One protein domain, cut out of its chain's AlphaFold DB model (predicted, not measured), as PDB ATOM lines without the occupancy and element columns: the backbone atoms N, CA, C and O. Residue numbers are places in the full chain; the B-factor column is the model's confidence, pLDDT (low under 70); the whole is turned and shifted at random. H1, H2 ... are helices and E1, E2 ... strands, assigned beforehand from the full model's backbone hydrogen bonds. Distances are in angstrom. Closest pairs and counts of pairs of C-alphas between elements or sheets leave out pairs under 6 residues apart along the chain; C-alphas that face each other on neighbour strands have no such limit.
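This is residues 54 to 169 of the 196 residues of the protein "PPDK_N domain-containing protein" of Theionarchaea archaeon DG-70 (UniProt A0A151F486). A small sheet of three short strands stands between one long helix, H2, packed along one face, and a cluster of short helices beyond the sheet: H3, then the helical hairpin of H4 and H5. The printed part has 116 residues, with E1, H1, H2, E2, E3, H3, H4 and H5 in chain order; the sheet, E1 - E3 - E2, is antiparallel. It is mostly helix and compact, with a radius of gyration of the C-alphas of 14.1 A and spans of 36 by 31 by 31 A.

E1, residues 66 to 68, is antiparallel to inner strand E3, residues 118 to 122; N 67 and O 121, 3.0 A apart, are within hydrogen-bond range. H1, residues 69 to 72, stands at the sheet's level, at a height of 3.3 A. H2, residues 82 to 100, is on the sheet at a height of 9.7 A, over E2, residues 112 to 115; their closest C-alphas, of Thr 85 and Ser 114, are 6.6 A apart. E2 and E3 form an antiparallel hairpin, with N 120 and O 113 at 2.8 A. E1, H1, H2 and E2 make a split strand-helix-strand unit, E3 between its strands, with a right-handed crossover. H3, residues 123 to 130, only grazes the sheet. H4, residues 132 to 140, and H5, residues 144 to 151, touch at Arg 140 and Ala 147, C-alphas 5.0 A apart, at a shallow tilt of 12 degrees, opposite ways. In H2, H3, H4 and H5 every O i to N i+4 pair is within hydrogen-bond range; H1 is too short for one.

E1 begins at C-alpha 66 (200.392, 141.231, 261.229). H2 measures 25.2 A, with a kink of 26 degrees near residue 94; E3 measures 12.9 A. H5 ends at C-alpha 151 (193.559, 139.173, 249.191).

The farthest C-alphas, of Pro 59 and Asp 98, are 37.8 A apart. The printed part has no cut; the H2 to E2 link is long. No printed residue is under 70 in pLDDT.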
ATOM      1  N   GLU A  54     201.238 144.125 273.043       91.50
ATOM      2  CA  GLU A  54     201.226 145.262 272.123       91.50
ATOM      3  C   GLU A  54     200.522 144.961 270.791       91.50
ATOM      4  O   GLU A  54     200.145 145.885 270.071       91.50
ATOM      5  N   MET A  55     200.368 143.681 270.441       92.81
ATOM      6  CA  MET A  55     199.699 143.221 269.223       92.81
ATOM      7  C   MET A  55     198.234 142.832 269.460       92.81
ATOM      8  O   MET A  55     197.533 142.537 268.486       92.81
ATOM      9  N   LEU A  56     197.773 142.812 270.712       91.38
ATOM     10  CA  LEU A  56     196.395 142.483 271.053       91.38
ATOM     11  C   LEU A  56     195.456 143.658 270.763       91.38
ATOM     12  O   LEU A  56     195.839 144.828 270.759       91.38
ATOM     13  N   THR A  57     194.199 143.323 270.492       90.94
ATOM     14  CA  THR A  57     193.115 144.283 270.268       90.94
ATOM     15  C   THR A  57     191.973 143.965 271.206       90.94
ATOM     16  O   THR A  57     191.510 142.822 271.225       90.94
ATOM     17  N   GLU A  58     191.487 144.973 271.920       91.00
ATOM     18  CA  GLU A  58     190.323 144.825 272.785       91.00
ATOM     19  C   GLU A  58     189.051 144.495 271.983       91.00
ATOM     20  O   GLU A  58     188.925 144.866 270.806       91.00
ATOM     21  N   PRO A  59     188.065 143.815 272.592       90.25
ATOM     22  CA  PRO A  59     186.784 143.563 271.951       90.25
ATOM     23  C   PRO A  59     186.107 144.858 271.472       90.25
ATOM     24  O   PRO A  59     185.859 145.775 272.249       90.25
ATOM     25  N   GLY A  60     185.767 144.912 270.183       90.94
ATOM     26  CA  GLY A  60     185.109 146.067 269.556       90.94
ATOM     27  C   GLY A  60     186.058 147.123 268.982       90.94
ATOM     28  O   GLY A  60     185.597 147.993 268.246       90.94
ATOM     29  N   GLU A  61     187.362 147.027 269.250       92.12
ATOM     30  CA  GLU A  61     188.377 147.900 268.656       92.12
ATOM     31  C   GLU A  61     188.767 147.466 267.230       92.12
ATOM     32  O   GLU A  61     188.411 146.388 266.738       92.12
ATOM     33  N   GLN A  62     189.525 148.332 266.549       92.06
ATOM     34  CA  GLN A  62     190.077 148.058 265.220       92.06
ATOM     35  C   GLN A  62     190.908 146.767 265.225       92.06
ATOM     36  O   GLN A  62     191.901 146.668 265.943       92.06
ATOM     37  N   LYS A  63     190.560 145.813 264.351       93.81
ATOM     38  CA  LYS A  63     191.338 144.582 264.164       93.81
ATOM     39  C   LYS A  63     192.605 144.863 263.361       93.81
ATOM     40  O   LYS A  63     192.564 145.565 262.350       93.81
ATOM     41  N   TRP A  64     193.714 144.253 263.763       93.94
ATOM     42  CA  TRP A  64     194.996 144.372 263.071       93.94
ATOM     43  C   TRP A  64     195.454 143.022 262.535       93.94
ATOM     44  O   TRP A  64     195.295 141.993 263.187       93.94
ATOM     45  N   LEU A  65     196.023 143.037 261.331       94.50
ATOM     46  CA  LEU A  65     196.670 141.883 260.729       94.50
ATOM     47  C   LEU A  65     198.175 142.136 260.656       94.50
ATOM     48  O   LEU A  65     198.632 143.120 260.067       94.50
ATOM     49  N   TYR A  66     198.937 141.214 261.232       94.25
ATOM     50  CA  TYR A  66     200.392 141.231 261.229       94.25
ATOM     51  C   TYR A  66     200.921 140.008 260.489       94.25
ATOM     52  O   TYR A  66     200.364 138.918 260.607       94.25
ATOM     53  N   GLN A  67     202.015 140.180 259.754       93.38
ATOM     54  CA  GLN A  67     202.713 139.076 259.102       93.38
ATOM     55  C   GLN A  67     204.128 138.968 259.664       93.38
ATOM     56  O   GLN A  67     204.879 139.946 259.651       93.38
ATOM     57  N   ASP A  68     204.487 137.778 260.148       93.06
ATOM     58  CA  ASP A  68     205.851 137.451 260.570       93.06
ATOM     59  C   ASP A  68     206.750 137.306 259.336       93.06
ATOM     60  O   ASP A  68     206.687 136.321 258.597       93.06
ATOM     61  N   MET A  69     207.615 138.295 259.123       91.00
ATOM     62  CA  MET A  69     208.565 138.318 258.014       91.00
ATOM     63  C   MET A  69     209.832 137.517 258.310       91.00
ATOM     64  O   MET A  69     210.506 137.083 257.370       91.00
ATOM     65  N   THR A  70     210.161 137.295 259.583       91.00
ATOM     66  CA  THR A  70     211.257 136.401 259.976       91.00
ATOM     67  C   THR A  70     210.964 134.986 259.487       91.00
ATOM     68  O   THR A  70     211.828 134.350 258.882       91.00
ATOM     69  N   PHE A  71     209.721 134.530 259.639       88.56
ATOM     70  CA  PHE A  71     209.303 133.249 259.087       88.56
ATOM     71  C   PHE A  71     208.998 133.329 257.586       88.56
ATOM     72  O   PHE A  71     209.667 132.661 256.798       88.56
ATOM     73  N   ALA A  72     208.037 134.162 257.171       86.81
ATOM     74  CA  ALA A  72     207.496 134.123 255.810       86.81
ATOM     75  C   ALA A  72     208.527 134.475 254.726       86.81
ATOM     76  O   ALA A  72     208.474 133.935 253.626       86.81
ATOM     77  N   LYS A  73     209.479 135.370 255.025       85.06
ATOM     78  CA  LYS A  73     210.479 135.827 254.048       85.06
ATOM     79  C   LYS A  73     211.860 135.223 254.262       85.06
ATOM     80  O   LYS A  73     212.534 134.923 253.283       85.06
ATOM     81  N   GLN A  74     212.307 135.091 255.510       85.75
ATOM     82  CA  GLN A  74     213.658 134.586 255.802       85.75
ATOM     83  C   GLN A  74     213.686 133.074 256.069       85.75
ATOM     84  O   GLN A  74     214.766 132.493 256.140       85.75
ATOM     85  N   GLY A  75     212.525 132.423 256.219       88.19
ATOM     86  CA  GLY A  75     212.426 130.988 256.499       88.19
ATOM     87  C   GLY A  75     212.904 130.592 257.899       88.19
ATOM     88  O   GLY A  75     213.070 129.403 258.179       88.19
ATOM     89  N   ILE A  76     213.141 131.562 258.786       91.06
ATOM     90  CA  ILE A  76     213.652 131.315 260.132       91.06
ATOM     91  C   ILE A  76     212.459 130.982 261.029       91.06
ATOM     92  O   ILE A  76     211.604 131.821 261.307       91.06
ATOM     93  N   ARG A  77     212.389 129.719 261.455       87.19
ATOM     94  CA  ARG A  77     211.292 129.212 262.291       87.19
ATOM     95  C   ARG A  77     211.391 129.680 263.729       87.19
ATOM     96  O   ARG A  77     210.367 130.011 264.312       87.19
ATOM     97  N   GLU A  78     212.598 129.718 264.274       90.06
ATOM     98  CA  GLU A  78     212.834 130.112 265.658       90.06
ATOM     99  C   GLU A  78     213.001 131.629 265.796       90.06
ATOM    100  O   GLU A  78     213.481 132.281 264.864       90.06
ATOM    101  N   PRO A  79     212.647 132.217 266.948       89.69
ATOM    102  CA  PRO A  79     212.975 133.606 267.220       89.69
ATOM    103  C   PRO A  79     214.488 133.845 267.148       89.69
ATOM    104  O   PRO A  79     215.295 133.061 267.653       89.69
ATOM    105  N   ILE A  80     214.876 134.966 266.550       93.31
ATOM    106  CA  ILE A  80     216.241 135.482 266.652       93.31
ATOM    107  C   ILE A  80     216.438 135.994 268.088       93.31
ATOM    108  O   ILE A  80     215.479 136.364 268.765       93.31
ATOM    109  N   SER A  81     217.677 136.031 268.583       93.56
ATOM    110  CA  SER A  81     217.941 136.608 269.904       93.56
ATOM    111  C   SER A  81     217.445 138.057 269.994       93.56
ATOM    112  O   SER A  81     217.561 138.816 269.031       93.56
ATOM    113  N   VAL A  82     216.948 138.457 271.171       89.69
ATOM    114  CA  VAL A  82     216.442 139.823 271.420       89.69
ATOM    115  C   VAL A  82     217.493 140.876 271.048       89.69
ATOM    116  O   VAL A  82     217.202 141.814 270.311       89.69
ATOM    117  N   LEU A  83     218.751 140.656 271.450       94.00
ATOM    118  CA  LEU A  83     219.869 141.526 271.078       94.00
ATOM    119  C   LEU A  83     220.075 141.597 269.556       94.00
ATOM    120  O   LEU A  83     220.327 142.671 269.012       94.00
ATOM    121  N   GLY A  84     219.979 140.459 268.862       92.19
ATOM    122  CA  GLY A  84     220.113 140.402 267.409       92.19
ATOM    123  C   GLY A  84     219.006 141.182 266.706       92.19
ATOM    124  O   GLY A  84     219.284 141.962 265.795       92.19
ATOM    125  N   THR A  85     217.757 141.036 267.156       91.44
ATOM    126  CA  THR A  85     216.642 141.813 266.607       91.44
ATOM    127  C   THR A  85     216.751 143.299 266.910       91.44
ATOM    128  O   THR A  85     216.499 144.099 266.012       91.44
ATOM    129  N   ASP A  86     217.192 143.687 268.108       90.44
ATOM    130  CA  ASP A  86     217.379 145.095 268.469       90.44
ATOM    131  C   ASP A  86     218.464 145.751 267.617       90.44
ATOM    132  O   ASP A  86     218.285 146.859 267.104       90.44
ATOM    133  N   PHE A  87     219.568 145.039 267.385       92.69
ATOM    134  CA  PHE A  87     220.614 145.496 266.479       92.69
ATOM    135  C   PHE A  87     220.079 145.705 265.053       92.69
ATOM    136  O   PHE A  87     220.324 146.746 264.436       92.69
ATOM    137  N   MET A  88     219.282 144.760 264.543       90.19
ATOM    138  CA  MET A  88     218.637 144.900 263.235       90.19
ATOM    139  C   MET A  88     217.665 146.086 263.193       90.19
ATOM    140  O   MET A  88     217.627 146.793 262.186       90.19
ATOM    141  N   VAL A  89     216.922 146.357 264.271       91.19
ATOM    142  CA  VAL A  89     216.044 147.534 264.376       91.19
ATOM    143  C   VAL A  89     216.851 148.829 264.307       91.19
ATOM    144  O   VAL A  89     216.427 149.764 263.630       91.19
ATOM    145  N   VAL A  90     218.023 148.907 264.944       91.88
ATOM    146  CA  VAL A  90     218.899 150.090 264.846       91.88
ATOM    147  C   VAL A  90     219.318 150.340 263.396       91.88
ATOM    148  O   VAL A  90     219.196 151.467 262.915       91.88
ATOM    149  N   ILE A  91     219.737 149.295 262.677       91.38
ATOM    150  CA  ILE A  91     220.086 149.401 261.251       91.38
ATOM    151  C   ILE A  91     218.875 149.865 260.433       91.38
ATOM    152  O   ILE A  91     218.980 150.800 259.639       91.38
ATOM    153  N   GLN A  92     217.708 149.254 260.655       90.31
ATOM    154  CA  GLN A  92     216.478 149.620 259.958       90.31
ATOM    155  C   GLN A  92     216.080 151.073 260.229       90.31
ATOM    156  O   GLN A  92     215.706 151.770 259.293       90.31
ATOM    157  N   LYS A  93     216.215 151.574 261.464       92.19
ATOM    158  CA  LYS A  93     215.913 152.974 261.804       92.19
ATOM    159  C   LYS A  93     216.757 153.953 260.995       92.19
ATOM    160  O   LYS A  93     216.220 154.956 260.532       92.19
ATOM    161  N   VAL A  94     218.045 153.669 260.802       90.75
ATOM    162  CA  VAL A  94     218.922 154.508 259.968       90.75
ATOM    163  C   VAL A  94     218.459 154.466 258.510       90.75
ATOM    164  O   VAL A  94     218.185 155.512 257.929       90.75
ATOM    165  N   LEU A  95     218.259 153.267 257.953       87.62
ATOM    166  CA  LEU A  95     217.817 153.095 256.563       87.62
ATOM    167  C   LEU A  95     216.458 153.756 256.281       87.62
ATOM    168  O   LEU A  95     216.288 154.411 255.254       87.62
ATOM    169  N   PHE A  96     215.485 153.610 257.183       88.56
ATOM    170  CA  PHE A  96     214.154 154.208 257.044       88.56
ATOM    171  C   PHE A  96     214.185 155.724 257.199       88.56
ATOM    172  O   PHE A  96     213.488 156.429 256.473       88.56
ATOM    173  N   LYS A  97     215.020 156.258 258.095       88.00
ATOM    174  CA  LYS A  97     215.202 157.706 258.191       88.00
ATOM    175  C   LYS A  97     215.725 158.279 256.875       88.00
ATOM    176  O   LYS A  97     215.211 159.304 256.435       88.00
ATOM    177  N   ASP A  98     216.664 157.592 256.233       84.12
ATOM    178  CA  ASP A  98     217.237 158.048 254.971       84.12
ATOM    179  C   ASP A  98     216.269 157.890 253.797       84.12
ATOM    180  O   ASP A  98     216.194 158.793 252.977       84.12
ATOM    181  N   THR A  99     215.491 156.803 253.725       82.62
ATOM    182  CA  THR A  99     214.604 156.492 252.578       82.62
ATOM    183  C   THR A  99     213.180 157.043 252.702       82.62
ATOM    184  O   THR A  99     212.583 157.463 251.715       82.62
ATOM    185  N   VAL A 100     212.617 157.050 253.909       84.25
ATOM    186  CA  VAL A 100     211.234 157.472 254.202       84.25
ATOM    187  C   VAL A 100     211.198 158.862 254.851       84.25
ATOM    188  O   VAL A 100     210.152 159.511 254.896       84.25
ATOM    189  N   GLY A 101     212.333 159.356 255.354       83.81
ATOM    190  CA  GLY A 101     212.433 160.634 256.069       83.81
ATOM    191  C   GLY A 101     212.053 160.551 257.553       83.81
ATOM    192  O   GLY A 101     212.073 161.561 258.254       83.81
ATOM    193  N   THR A 102     211.680 159.371 258.054       86.56
ATOM    194  CA  THR A 102     211.428 159.104 259.478       86.56
ATOM    195  C   THR A 102     211.568 157.611 259.772       86.56
ATOM    196  O   THR A 102     211.316 156.771 258.911       86.56
ATOM    197  N   SER A 103     211.947 157.288 261.004       89.88
ATOM    198  CA  SER A 103     211.961 155.929 261.538       89.88
ATOM    199  C   SER A 103     210.799 155.634 262.492       89.88
ATOM    200  O   SER A 103     210.672 154.498 262.938       89.88
ATOM    201  N   ASP A 104     209.918 156.604 262.771       88.50
ATOM    202  CA  ASP A 104     208.777 156.448 263.698       88.50
ATOM    203  C   ASP A 104     207.777 155.383 263.222       88.50
ATOM    204  O   ASP A 104     207.005 154.817 263.996       88.50
ATOM    205  N   VAL A 105     207.821 155.086 261.925       89.44
ATOM    206  CA  VAL A 105     207.037 154.044 261.256       89.44
ATOM    207  C   VAL A 105     207.466 152.635 261.660       89.44
ATOM    208  O   VAL A 105     206.742 151.686 261.370       89.44
ATOM    209  N   LEU A 106     208.622 152.495 262.319       92.44
ATOM    210  CA  LEU A 106     209.111 151.239 262.872       92.44
ATOM    211  C   LEU A 106     208.531 151.007 264.279       92.44
ATOM    212  O   LEU A 106     209.246 151.055 265.281       92.44
ATOM    213  N   SER A 107     207.211 150.847 264.347       91.81
ATOM    214  CA  SER A 107     206.431 150.594 265.563       91.81
ATOM    215  C   SER A 107     205.184 149.756 265.247       91.81
ATOM    216  O   SER A 107     204.835 149.586 264.078       91.81
ATOM    217  N   VAL A 108     204.524 149.217 266.279       91.06
ATOM    218  CA  VAL A 108     203.375 148.299 266.131       91.06
ATOM    219  C   VAL A 108     202.197 148.952 265.395       91.06
ATOM    220  O   VAL A 108     201.642 148.382 264.455       91.06
ATOM    221  N   ASP A 109     201.898 150.208 265.728       90.50
ATOM    222  CA  ASP A 109     200.922 151.080 265.058       90.50
ATOM    223  C   ASP A 109     201.472 151.751 263.778       90.50
ATOM    224  O   ASP A 109     200.812 152.598 263.167       90.50
ATOM    225  N   GLY A 110     202.691 151.387 263.372       93.12
ATOM    226  CA  GLY A 110     203.382 151.832 262.168       93.12
ATOM    227  C   GLY A 110     203.279 150.830 261.011       93.12
ATOM    228  O   GLY A 110     202.223 150.254 260.759       93.12
ATOM    229  N   LEU A 111     204.368 150.658 260.257       93.50
ATOM    230  CA  LEU A 111     204.446 149.750 259.102       93.50
ATOM    231  C   LEU A 111     205.153 148.431 259.420       93.50
ATOM    232  O   LEU A 111     204.793 147.398 258.859       93.50
ATOM    233  N   ALA A 112     206.168 148.462 260.278       94.00
ATOM    234  CA  ALA A 112     206.962 147.295 260.635       94.00
ATOM    235  C   ALA A 112     207.512 147.445 262.051       94.00
ATOM    236  O   ALA A 112     207.657 148.557 262.540       94.00
ATOM    237  N   PHE A 113     207.830 146.347 262.715       94.38
ATOM    238  CA  PHE A 113     208.405 146.364 264.058       94.38
ATOM    239  C   PHE A 113     209.061 145.022 264.362       94.38
ATOM    240  O   PHE A 113     208.849 144.049 263.643       94.38
ATOM    241  N   SER A 114     209.842 144.965 265.437       93.81
ATOM    242  CA  SER A 114     210.359 143.705 265.964       93.81
ATOM    243  C   SER A 114     209.871 143.507 267.388       93.81
ATOM    244  O   SER A 114     209.857 144.461 268.163       93.81
ATOM    245  N   LEU A 115     209.479 142.282 267.728       91.88
ATOM    246  CA  LEU A 115     208.975 141.923 269.048       91.88
ATOM    247  C   LEU A 115     209.244 140.440 269.314       91.88
ATOM    248  O   LEU A 115     209.083 139.610 268.417       91.88
ATOM    249  N   GLY A 116     209.709 140.102 270.519       88.31
ATOM    250  CA  GLY A 116     209.962 138.709 270.911       88.31
ATOM    251  C   GLY A 116     210.917 137.943 269.983       88.31
ATOM    252  O   GLY A 116     210.713 136.756 269.749       88.31
ATOM    253  N   GLY A 117     211.921 138.609 269.399       91.06
ATOM    254  CA  GLY A 117     212.874 137.968 268.483       91.06
ATOM    255  C   GLY A 117     212.373 137.780 267.045       91.06
ATOM    256  O   GLY A 117     213.047 137.149 266.227       91.06
ATOM    257  N   ARG A 118     211.208 138.339 266.702       92.12
ATOM    258  CA  ARG A 118     210.605 138.262 265.365       92.12
ATOM    259  C   ARG A 118     210.394 139.648 264.776       92.12
ATOM    260  O   ARG A 118     210.184 140.606 265.512       92.12
ATOM    261  N   GLY A 119     210.476 139.746 263.453       93.44
ATOM    262  CA  GLY A 119     210.196 140.955 262.690       93.44
ATOM    263  C   GLY A 119     208.846 140.839 261.996       93.44
ATOM    264  O   GLY A 119     208.601 139.881 261.265       93.44
ATOM    265  N   TYR A 120     207.997 141.835 262.192       94.31
ATOM    266  CA  TYR A 120     206.637 141.877 261.680       94.31
ATOM    267  C   TYR A 120     206.435 143.054 260.740       94.31
ATOM    268  O   TYR A 120     207.052 144.112 260.888       94.31
ATOM    269  N   ILE A 121     205.506 142.882 259.805       94.69
ATOM    270  CA  ILE A 121     204.873 143.995 259.101       94.69
ATOM    271  C   ILE A 121     203.419 144.116 259.539       94.69
ATOM    272  O   ILE A 121     202.728 143.115 259.732       94.69
ATOM    273  N   ASN A 122     202.951 145.352 259.672       95.69
ATOM    274  CA  ASN A 122     201.542 145.651 259.867       95.69
ATOM    275  C   ASN A 122     200.867 145.679 258.485       95.69
ATOM    276  O   ASN A 122     201.007 146.637 257.711       95.69
ATOM    277  N   VAL A 123     200.180 144.585 258.147       95.94
ATOM    278  CA  VAL A 123     199.526 144.387 256.846       95.94
ATOM    279  C   VAL A 123     198.382 145.376 256.676       95.94
ATOM    280  O   VAL A 123     198.291 146.031 255.639       95.94
ATOM    281  N   SER A 124     197.562 145.544 257.713       95.94
ATOM    282  CA  SER A 124     196.444 146.489 257.754       95.94
ATOM    283  C   SER A 124     196.862 147.903 257.345       95.94
ATOM    284  O   SER A 124     196.280 148.514 256.444       95.94
ATOM    285  N   ASN A 125     197.935 148.406 257.954       95.69
ATOM    286  CA  ASN A 125     198.478 149.726 257.660       95.69
ATOM    287  C   ASN A 125     199.138 149.805 256.283       95.69
ATOM    288  O   ASN A 125     198.996 150.812 255.585       95.69
ATOM    289  N   SER A 126     199.827 148.746 255.864       94.62
ATOM    290  CA  SER A 126     200.471 148.688 254.550       94.62
ATOM    291  C   SER A 126     199.448 148.709 253.412       94.62
ATOM    292  O   SER A 126     199.607 149.470 252.454       94.62
ATOM    293  N   VAL A 127     198.354 147.953 253.557       95.19
ATOM    294  CA  VAL A 127     197.211 147.959 252.637       95.19
ATOM    295  C   VAL A 127     196.532 149.326 252.628       95.19
ATOM    296  O   VAL A 127     196.272 149.861 251.550       95.19
ATOM    297  N   LYS A 128     196.309 149.941 253.799       93.94
ATOM    298  CA  LYS A 128     195.724 151.290 253.884       93.94
ATOM    299  C   LYS A 128     196.576 152.347 253.176       93.94
ATOM    300  O   LYS A 128     196.027 153.269 252.579       93.94
ATOM    301  N   LEU A 129     197.903 152.238 253.265       92.38
ATOM    302  CA  LEU A 129     198.831 153.230 252.723       92.38
ATOM    303  C   LEU A 129     199.043 153.094 251.209       92.38
ATOM    304  O   LEU A 129     199.119 154.105 250.516       92.38
ATOM    305  N   GLN A 130     199.190 151.867 250.703       90.88
ATOM    306  CA  GLN A 130     199.607 151.610 249.316       90.88
ATOM    307  C   GLN A 130     198.487 151.070 248.415       90.88
ATOM    308  O   GLN A 130     198.671 151.008 247.198       90.88
ATOM    309  N   GLY A 131     197.347 150.689 248.995       92.94
ATOM    310  CA  GLY A 131     196.263 149.980 248.318       92.94
ATOM    311  C   GLY A 131     196.447 148.459 248.353       92.94
ATOM    312  O   GLY A 131     197.566 147.947 248.256       92.94
ATOM    313  N   LYS A 132     195.327 147.732 248.474       94.06
ATOM    314  CA  LYS A 132     195.294 146.266 248.621       94.06
ATOM    315  C   LYS A 132     195.950 145.551 247.441       94.06
ATOM    316  O   LYS A 132     196.867 144.771 247.653       94.06
ATOM    317  N   GLU A 133     195.554 145.880 246.213       93.94
ATOM    318  CA  GLU A 133     196.070 145.235 244.993       93.94
ATOM    319  C   GLU A 133     197.595 145.349 244.871       93.94
ATOM    320  O   GLU A 133     198.297 144.357 244.663       93.94
ATOM    321  N   ARG A 134     198.129 146.562 245.065       93.69
ATOM    322  CA  ARG A 134     199.570 146.822 244.991       93.69
ATOM    323  C   ARG A 134     200.331 146.054 246.068       93.69
ATOM    324  O   ARG A 134     201.385 145.494 245.777       93.69
ATOM    325  N   PHE A 135     199.816 146.040 247.297       93.94
ATOM    326  CA  PHE A 135     200.458 145.335 248.402       93.94
ATOM    327  C   PHE A 135     200.426 143.813 248.202       93.94
ATOM    328  O   PHE A 135     201.470 143.168 248.284       93.94
ATOM    329  N   VAL A 136     199.270 143.247 247.835       94.69
ATOM    330  CA  VAL A 136     199.119 141.816 247.517       94.69
ATOM    331  C   VAL A 136     200.074 141.411 246.398       94.69
ATOM    332  O   VAL A 136     200.766 140.406 246.531       94.69
ATOM    333  N   SER A 137     200.206 142.214 245.337       94.06
ATOM    334  CA  SER A 137     201.155 141.930 244.256       94.06
ATOM    335  C   SER A 137     202.612 141.861 244.737       94.06
ATOM    336  O   SER A 137     203.353 141.012 244.249       94.06
ATOM    337  N   GLN A 138     203.029 142.712 245.683       90.75
ATOM    338  CA  GLN A 138     204.386 142.686 246.256       90.75
ATOM    339  C   GLN A 138     204.615 141.483 247.177       90.75
ATOM    340  O   GLN A 138     205.726 140.949 247.240       90.75
ATOM    341  N   ILE A 139     203.588 141.068 247.922       91.44
ATOM    342  CA  ILE A 139     203.668 139.880 248.777       91.44
ATOM    343  C   ILE A 139     203.656 138.615 247.926       91.44
ATOM    344  O   ILE A 139     204.448 137.722 248.190       91.44
ATOM    345  N   ARG A 140     202.870 138.560 246.846       92.19
ATOM    346  CA  ARG A 140     202.756 137.386 245.965       92.19
ATOM    347  C   ARG A 140     204.089 136.984 245.323       92.19
ATOM    348  O   ARG A 140     204.303 135.805 245.073       92.19
ATOM    349  N   THR A 141     205.010 137.930 245.101       87.38
ATOM    350  CA  THR A 141     206.374 137.621 244.622       87.38
ATOM    351  C   THR A 141     207.283 137.009 245.693       87.38
ATOM    352  O   THR A 141     208.374 136.551 245.367       87.38
ATOM    353  N   GLN A 142     206.884 137.067 246.964       82.94
ATOM    354  CA  GLN A 142     207.640 136.573 248.118       82.94
ATOM    355  C   GLN A 142     206.998 135.303 248.691       82.94
ATOM    356  O   GLN A 142     207.689 134.305 248.855       82.94
ATOM    357  N   ASP A 143     205.690 135.337 248.949       86.69
ATOM    358  CA  ASP A 143     204.902 134.216 249.456       86.69
ATOM    359  C   ASP A 143     203.464 134.255 248.905       86.69
ATOM    360  O   ASP A 143     202.682 135.165 249.200       86.69
ATOM    361  N   ALA A 144     203.108 133.258 248.093       89.94
ATOM    362  CA  ALA A 144     201.800 133.184 247.444       89.94
ATOM    363  C   ALA A 144     200.667 132.907 248.443       89.94
ATOM    364  O   ALA A 144     199.585 133.468 248.300       89.94
ATOM    365  N   LEU A 145     200.928 132.100 249.478       91.06
ATOM    366  CA  LEU A 145     199.914 131.740 250.473       91.06
ATOM    367  C   LEU A 145     199.505 132.953 251.311       91.06
ATOM    368  O   LEU A 145     198.315 133.229 251.451       91.06
ATOM    369  N   SER A 146     200.472 133.729 251.813       91.88
ATOM    370  CA  SER A 146     200.175 134.985 252.508       91.88
ATOM    371  C   SER A 146     199.445 135.966 251.597       91.88
ATOM    372  O   SER A 146     198.524 136.638 252.048       91.88
ATOM    373  N   ALA A 147     199.810 136.042 250.313       93.50
ATOM    374  CA  ALA A 147     199.122 136.916 249.369       93.50
ATOM    375  C   ALA A 147     197.640 136.541 249.208       93.50
ATOM    376  O   ALA A 147     196.796 137.431 249.281       93.50
ATOM    377  N   ASP A 148     197.323 135.252 249.063       94.75
ATOM    378  CA  ASP A 148     195.941 134.774 248.941       94.75
ATOM    379  C   ASP A 148     195.130 135.034 250.226       94.75
ATOM    380  O   ASP A 148     193.966 135.436 250.153       94.75
ATOM    381  N   ILE A 149     195.747 134.883 251.406       93.69
ATOM    382  CA  ILE A 149     195.119 135.222 252.696       93.69
ATOM    383  C   ILE A 149     194.798 136.720 252.762       93.69
ATOM    384  O   ILE A 149     193.685 137.106 253.113       93.69
ATOM    385  N   ILE A 150     195.757 137.575 252.399       94.81
ATOM    386  CA  ILE A 150     195.599 139.036 252.451       94.81
ATOM    387  C   ILE A 150     194.588 139.512 251.401       94.81
ATOM    388  O   ILE A 150     193.816 140.438 251.648       94.81
ATOM    389  N   GLU A 151     194.540 138.874 250.233       95.69
ATOM    390  CA  GLU A 151     193.559 139.173 249.191       95.69
ATOM    391  C   GLU A 151     192.124 138.872 249.642       95.69
ATOM    392  O   GLU A 151     191.213 139.639 249.331       95.69
ATOM    393  N   ASN A 152     191.928 137.838 250.458       95.25
ATOM    394  CA  ASN A 152     190.619 137.446 250.984       95.25
ATOM    395  C   ASN A 152     190.339 137.968 252.404       95.25
ATOM    396  O   ASN A 152     189.348 137.572 253.015       95.25
ATOM    397  N   MET A 153     191.183 138.856 252.941       93.56
ATOM    398  CA  MET A 153     190.964 139.413 254.277       93.56
ATOM    399  C   MET A 153     189.717 140.313 254.324       93.56
ATOM    400  O   MET A 153     189.454 141.065 253.377       93.56
ATOM    401  N   ASP A 154     189.016 140.264 255.458       93.69
ATOM    402  CA  ASP A 154     187.858 141.105 255.782       93.69
ATOM    403  C   ASP A 154     188.253 142.595 255.843       93.69
ATOM    404  O   ASP A 154     189.348 142.954 256.291       93.69
ATOM    405  N   GLU A 155     187.346 143.471 255.415       92.75
ATOM    406  CA  GLU A 155     187.496 144.924 255.509       92.75
ATOM    407  C   GLU A 155     187.666 145.403 256.955       92.75
ATOM    408  O   GLU A 155     188.337 146.409 257.175       92.75
ATOM    409  N   ALA A 156     187.168 144.650 257.942       93.75
ATOM    410  CA  ALA A 156     187.367 144.926 259.363       93.75
ATOM    411  C   ALA A 156     188.851 145.004 259.775       93.75
ATOM    412  O   ALA A 156     189.165 145.612 260.797       93.75
ATOM    413  N   TYR A 157     189.772 144.421 258.995       94.62
ATOM    414  CA  TYR A 157     191.219 144.526 259.219       94.62
ATOM    415  C   TYR A 157     191.850 145.766 258.578       94.62
ATOM    416  O   TYR A 157     193.045 145.990 258.754       94.62
ATOM    417  N   ILE A 158     191.109 146.572 257.819       94.44
ATOM    418  CA  ILE A 158     191.620 147.795 257.198       94.44
ATOM    419  C   ILE A 158     191.149 148.990 258.029       94.44
ATOM    420  O   ILE A 158     189.950 149.250 258.092       94.44
ATOM    421  N   PRO A 159     192.061 149.784 258.618       92.75
ATOM    422  CA  PRO A 159     191.657 150.908 259.446       92.75
ATOM    423  C   PRO A 159     190.919 151.972 258.631       92.75
ATOM    424  O   PRO A 159     191.352 152.370 257.540       92.75
ATOM    425  N   GLU A 160     189.834 152.508 259.188       89.12
ATOM    426  CA  GLU A 160     189.068 153.585 258.551       89.12
ATOM    427  C   GLU A 160     189.926 154.837 258.335       89.12
ATOM    428  O   GLU A 160     189.938 155.434 257.253       89.12
ATOM    429  N   LYS A 161     190.707 155.210 259.355       88.19
ATOM    430  CA  LYS A 161     191.581 156.385 259.345       88.19
ATOM    431  C   LYS A 161     193.034 155.957 259.274       88.19
ATOM    432  O   LYS A 161     193.473 155.072 259.998       88.19
ATOM    433  N   THR A 162     193.808 156.652 258.448       86.94
ATOM    434  CA  THR A 162     195.260 156.475 258.423       86.94
ATOM    435  C   THR A 162     195.851 156.866 259.786       86.94
ATOM    436  O   THR A 162     195.619 158.007 260.229       86.94
ATOM    437  N   PRO A 163     196.623 155.970 260.439       86.12
ATOM    438  CA  PRO A 163     197.261 156.252 261.717       86.12
ATOM    439  C   PRO A 163     198.093 157.542 261.680       86.12
ATOM    440  O   PRO A 163     198.698 157.847 260.645       86.12
ATOM    441  N   PRO A 164     198.171 158.306 262.787       86.75
ATOM    442  CA  PRO A 164     198.883 159.584 262.829       86.75
ATOM    443  C   PRO A 164     200.335 159.497 262.346       86.75
ATOM    444  O   PRO A 164     200.763 160.345 261.565       86.75
ATOM    445  N   LYS A 165     201.056 158.435 262.732       86.38
ATOM    446  CA  LYS A 165     202.451 158.181 262.332       86.38
ATOM    447  C   LYS A 165     202.625 157.970 260.828       86.38
ATOM    448  O   LYS A 165     203.721 158.167 260.312       86.38
ATOM    449  N   LEU A 166     201.552 157.597 260.124       87.44
ATOM    450  CA  LEU A 166     201.582 157.336 258.688       87.44
ATOM    451  C   LEU A 166     201.200 158.545 257.826       87.44
ATOM    452  O   LEU A 166     201.376 158.535 256.603       87.44
ATOM    453  N   ARG A 167     200.708 159.622 258.444       87.69
ATOM    454  CA  ARG A 167     200.286 160.823 257.719       87.69
ATOM    455  C   ARG A 167     201.488 161.530 257.100       87.69
ATOM    456  O   ARG A 167     202.466 161.849 257.769       87.69
ATOM    457  N   GLY A 168     201.397 161.799 255.800       85.75
ATOM    458  CA  GLY A 168     202.446 162.496 255.056       85.75
ATOM    459  C   GLY A 168     203.685 161.650 254.746       85.75
ATOM    460  O   GLY A 168     204.625 162.193 254.168       85.75
ATOM    461  N   ILE A 169     203.698 160.344 255.056       88.50
ATOM    462  CA  ILE A 169     204.813 159.443 254.708       88.50
ATOM    463  C   ILE A 169     205.125 159.485 253.217       88.50
ATOM    464  O   ILE A 169     206.291 159.585 252.847       88.50
TER     465      ILE A 169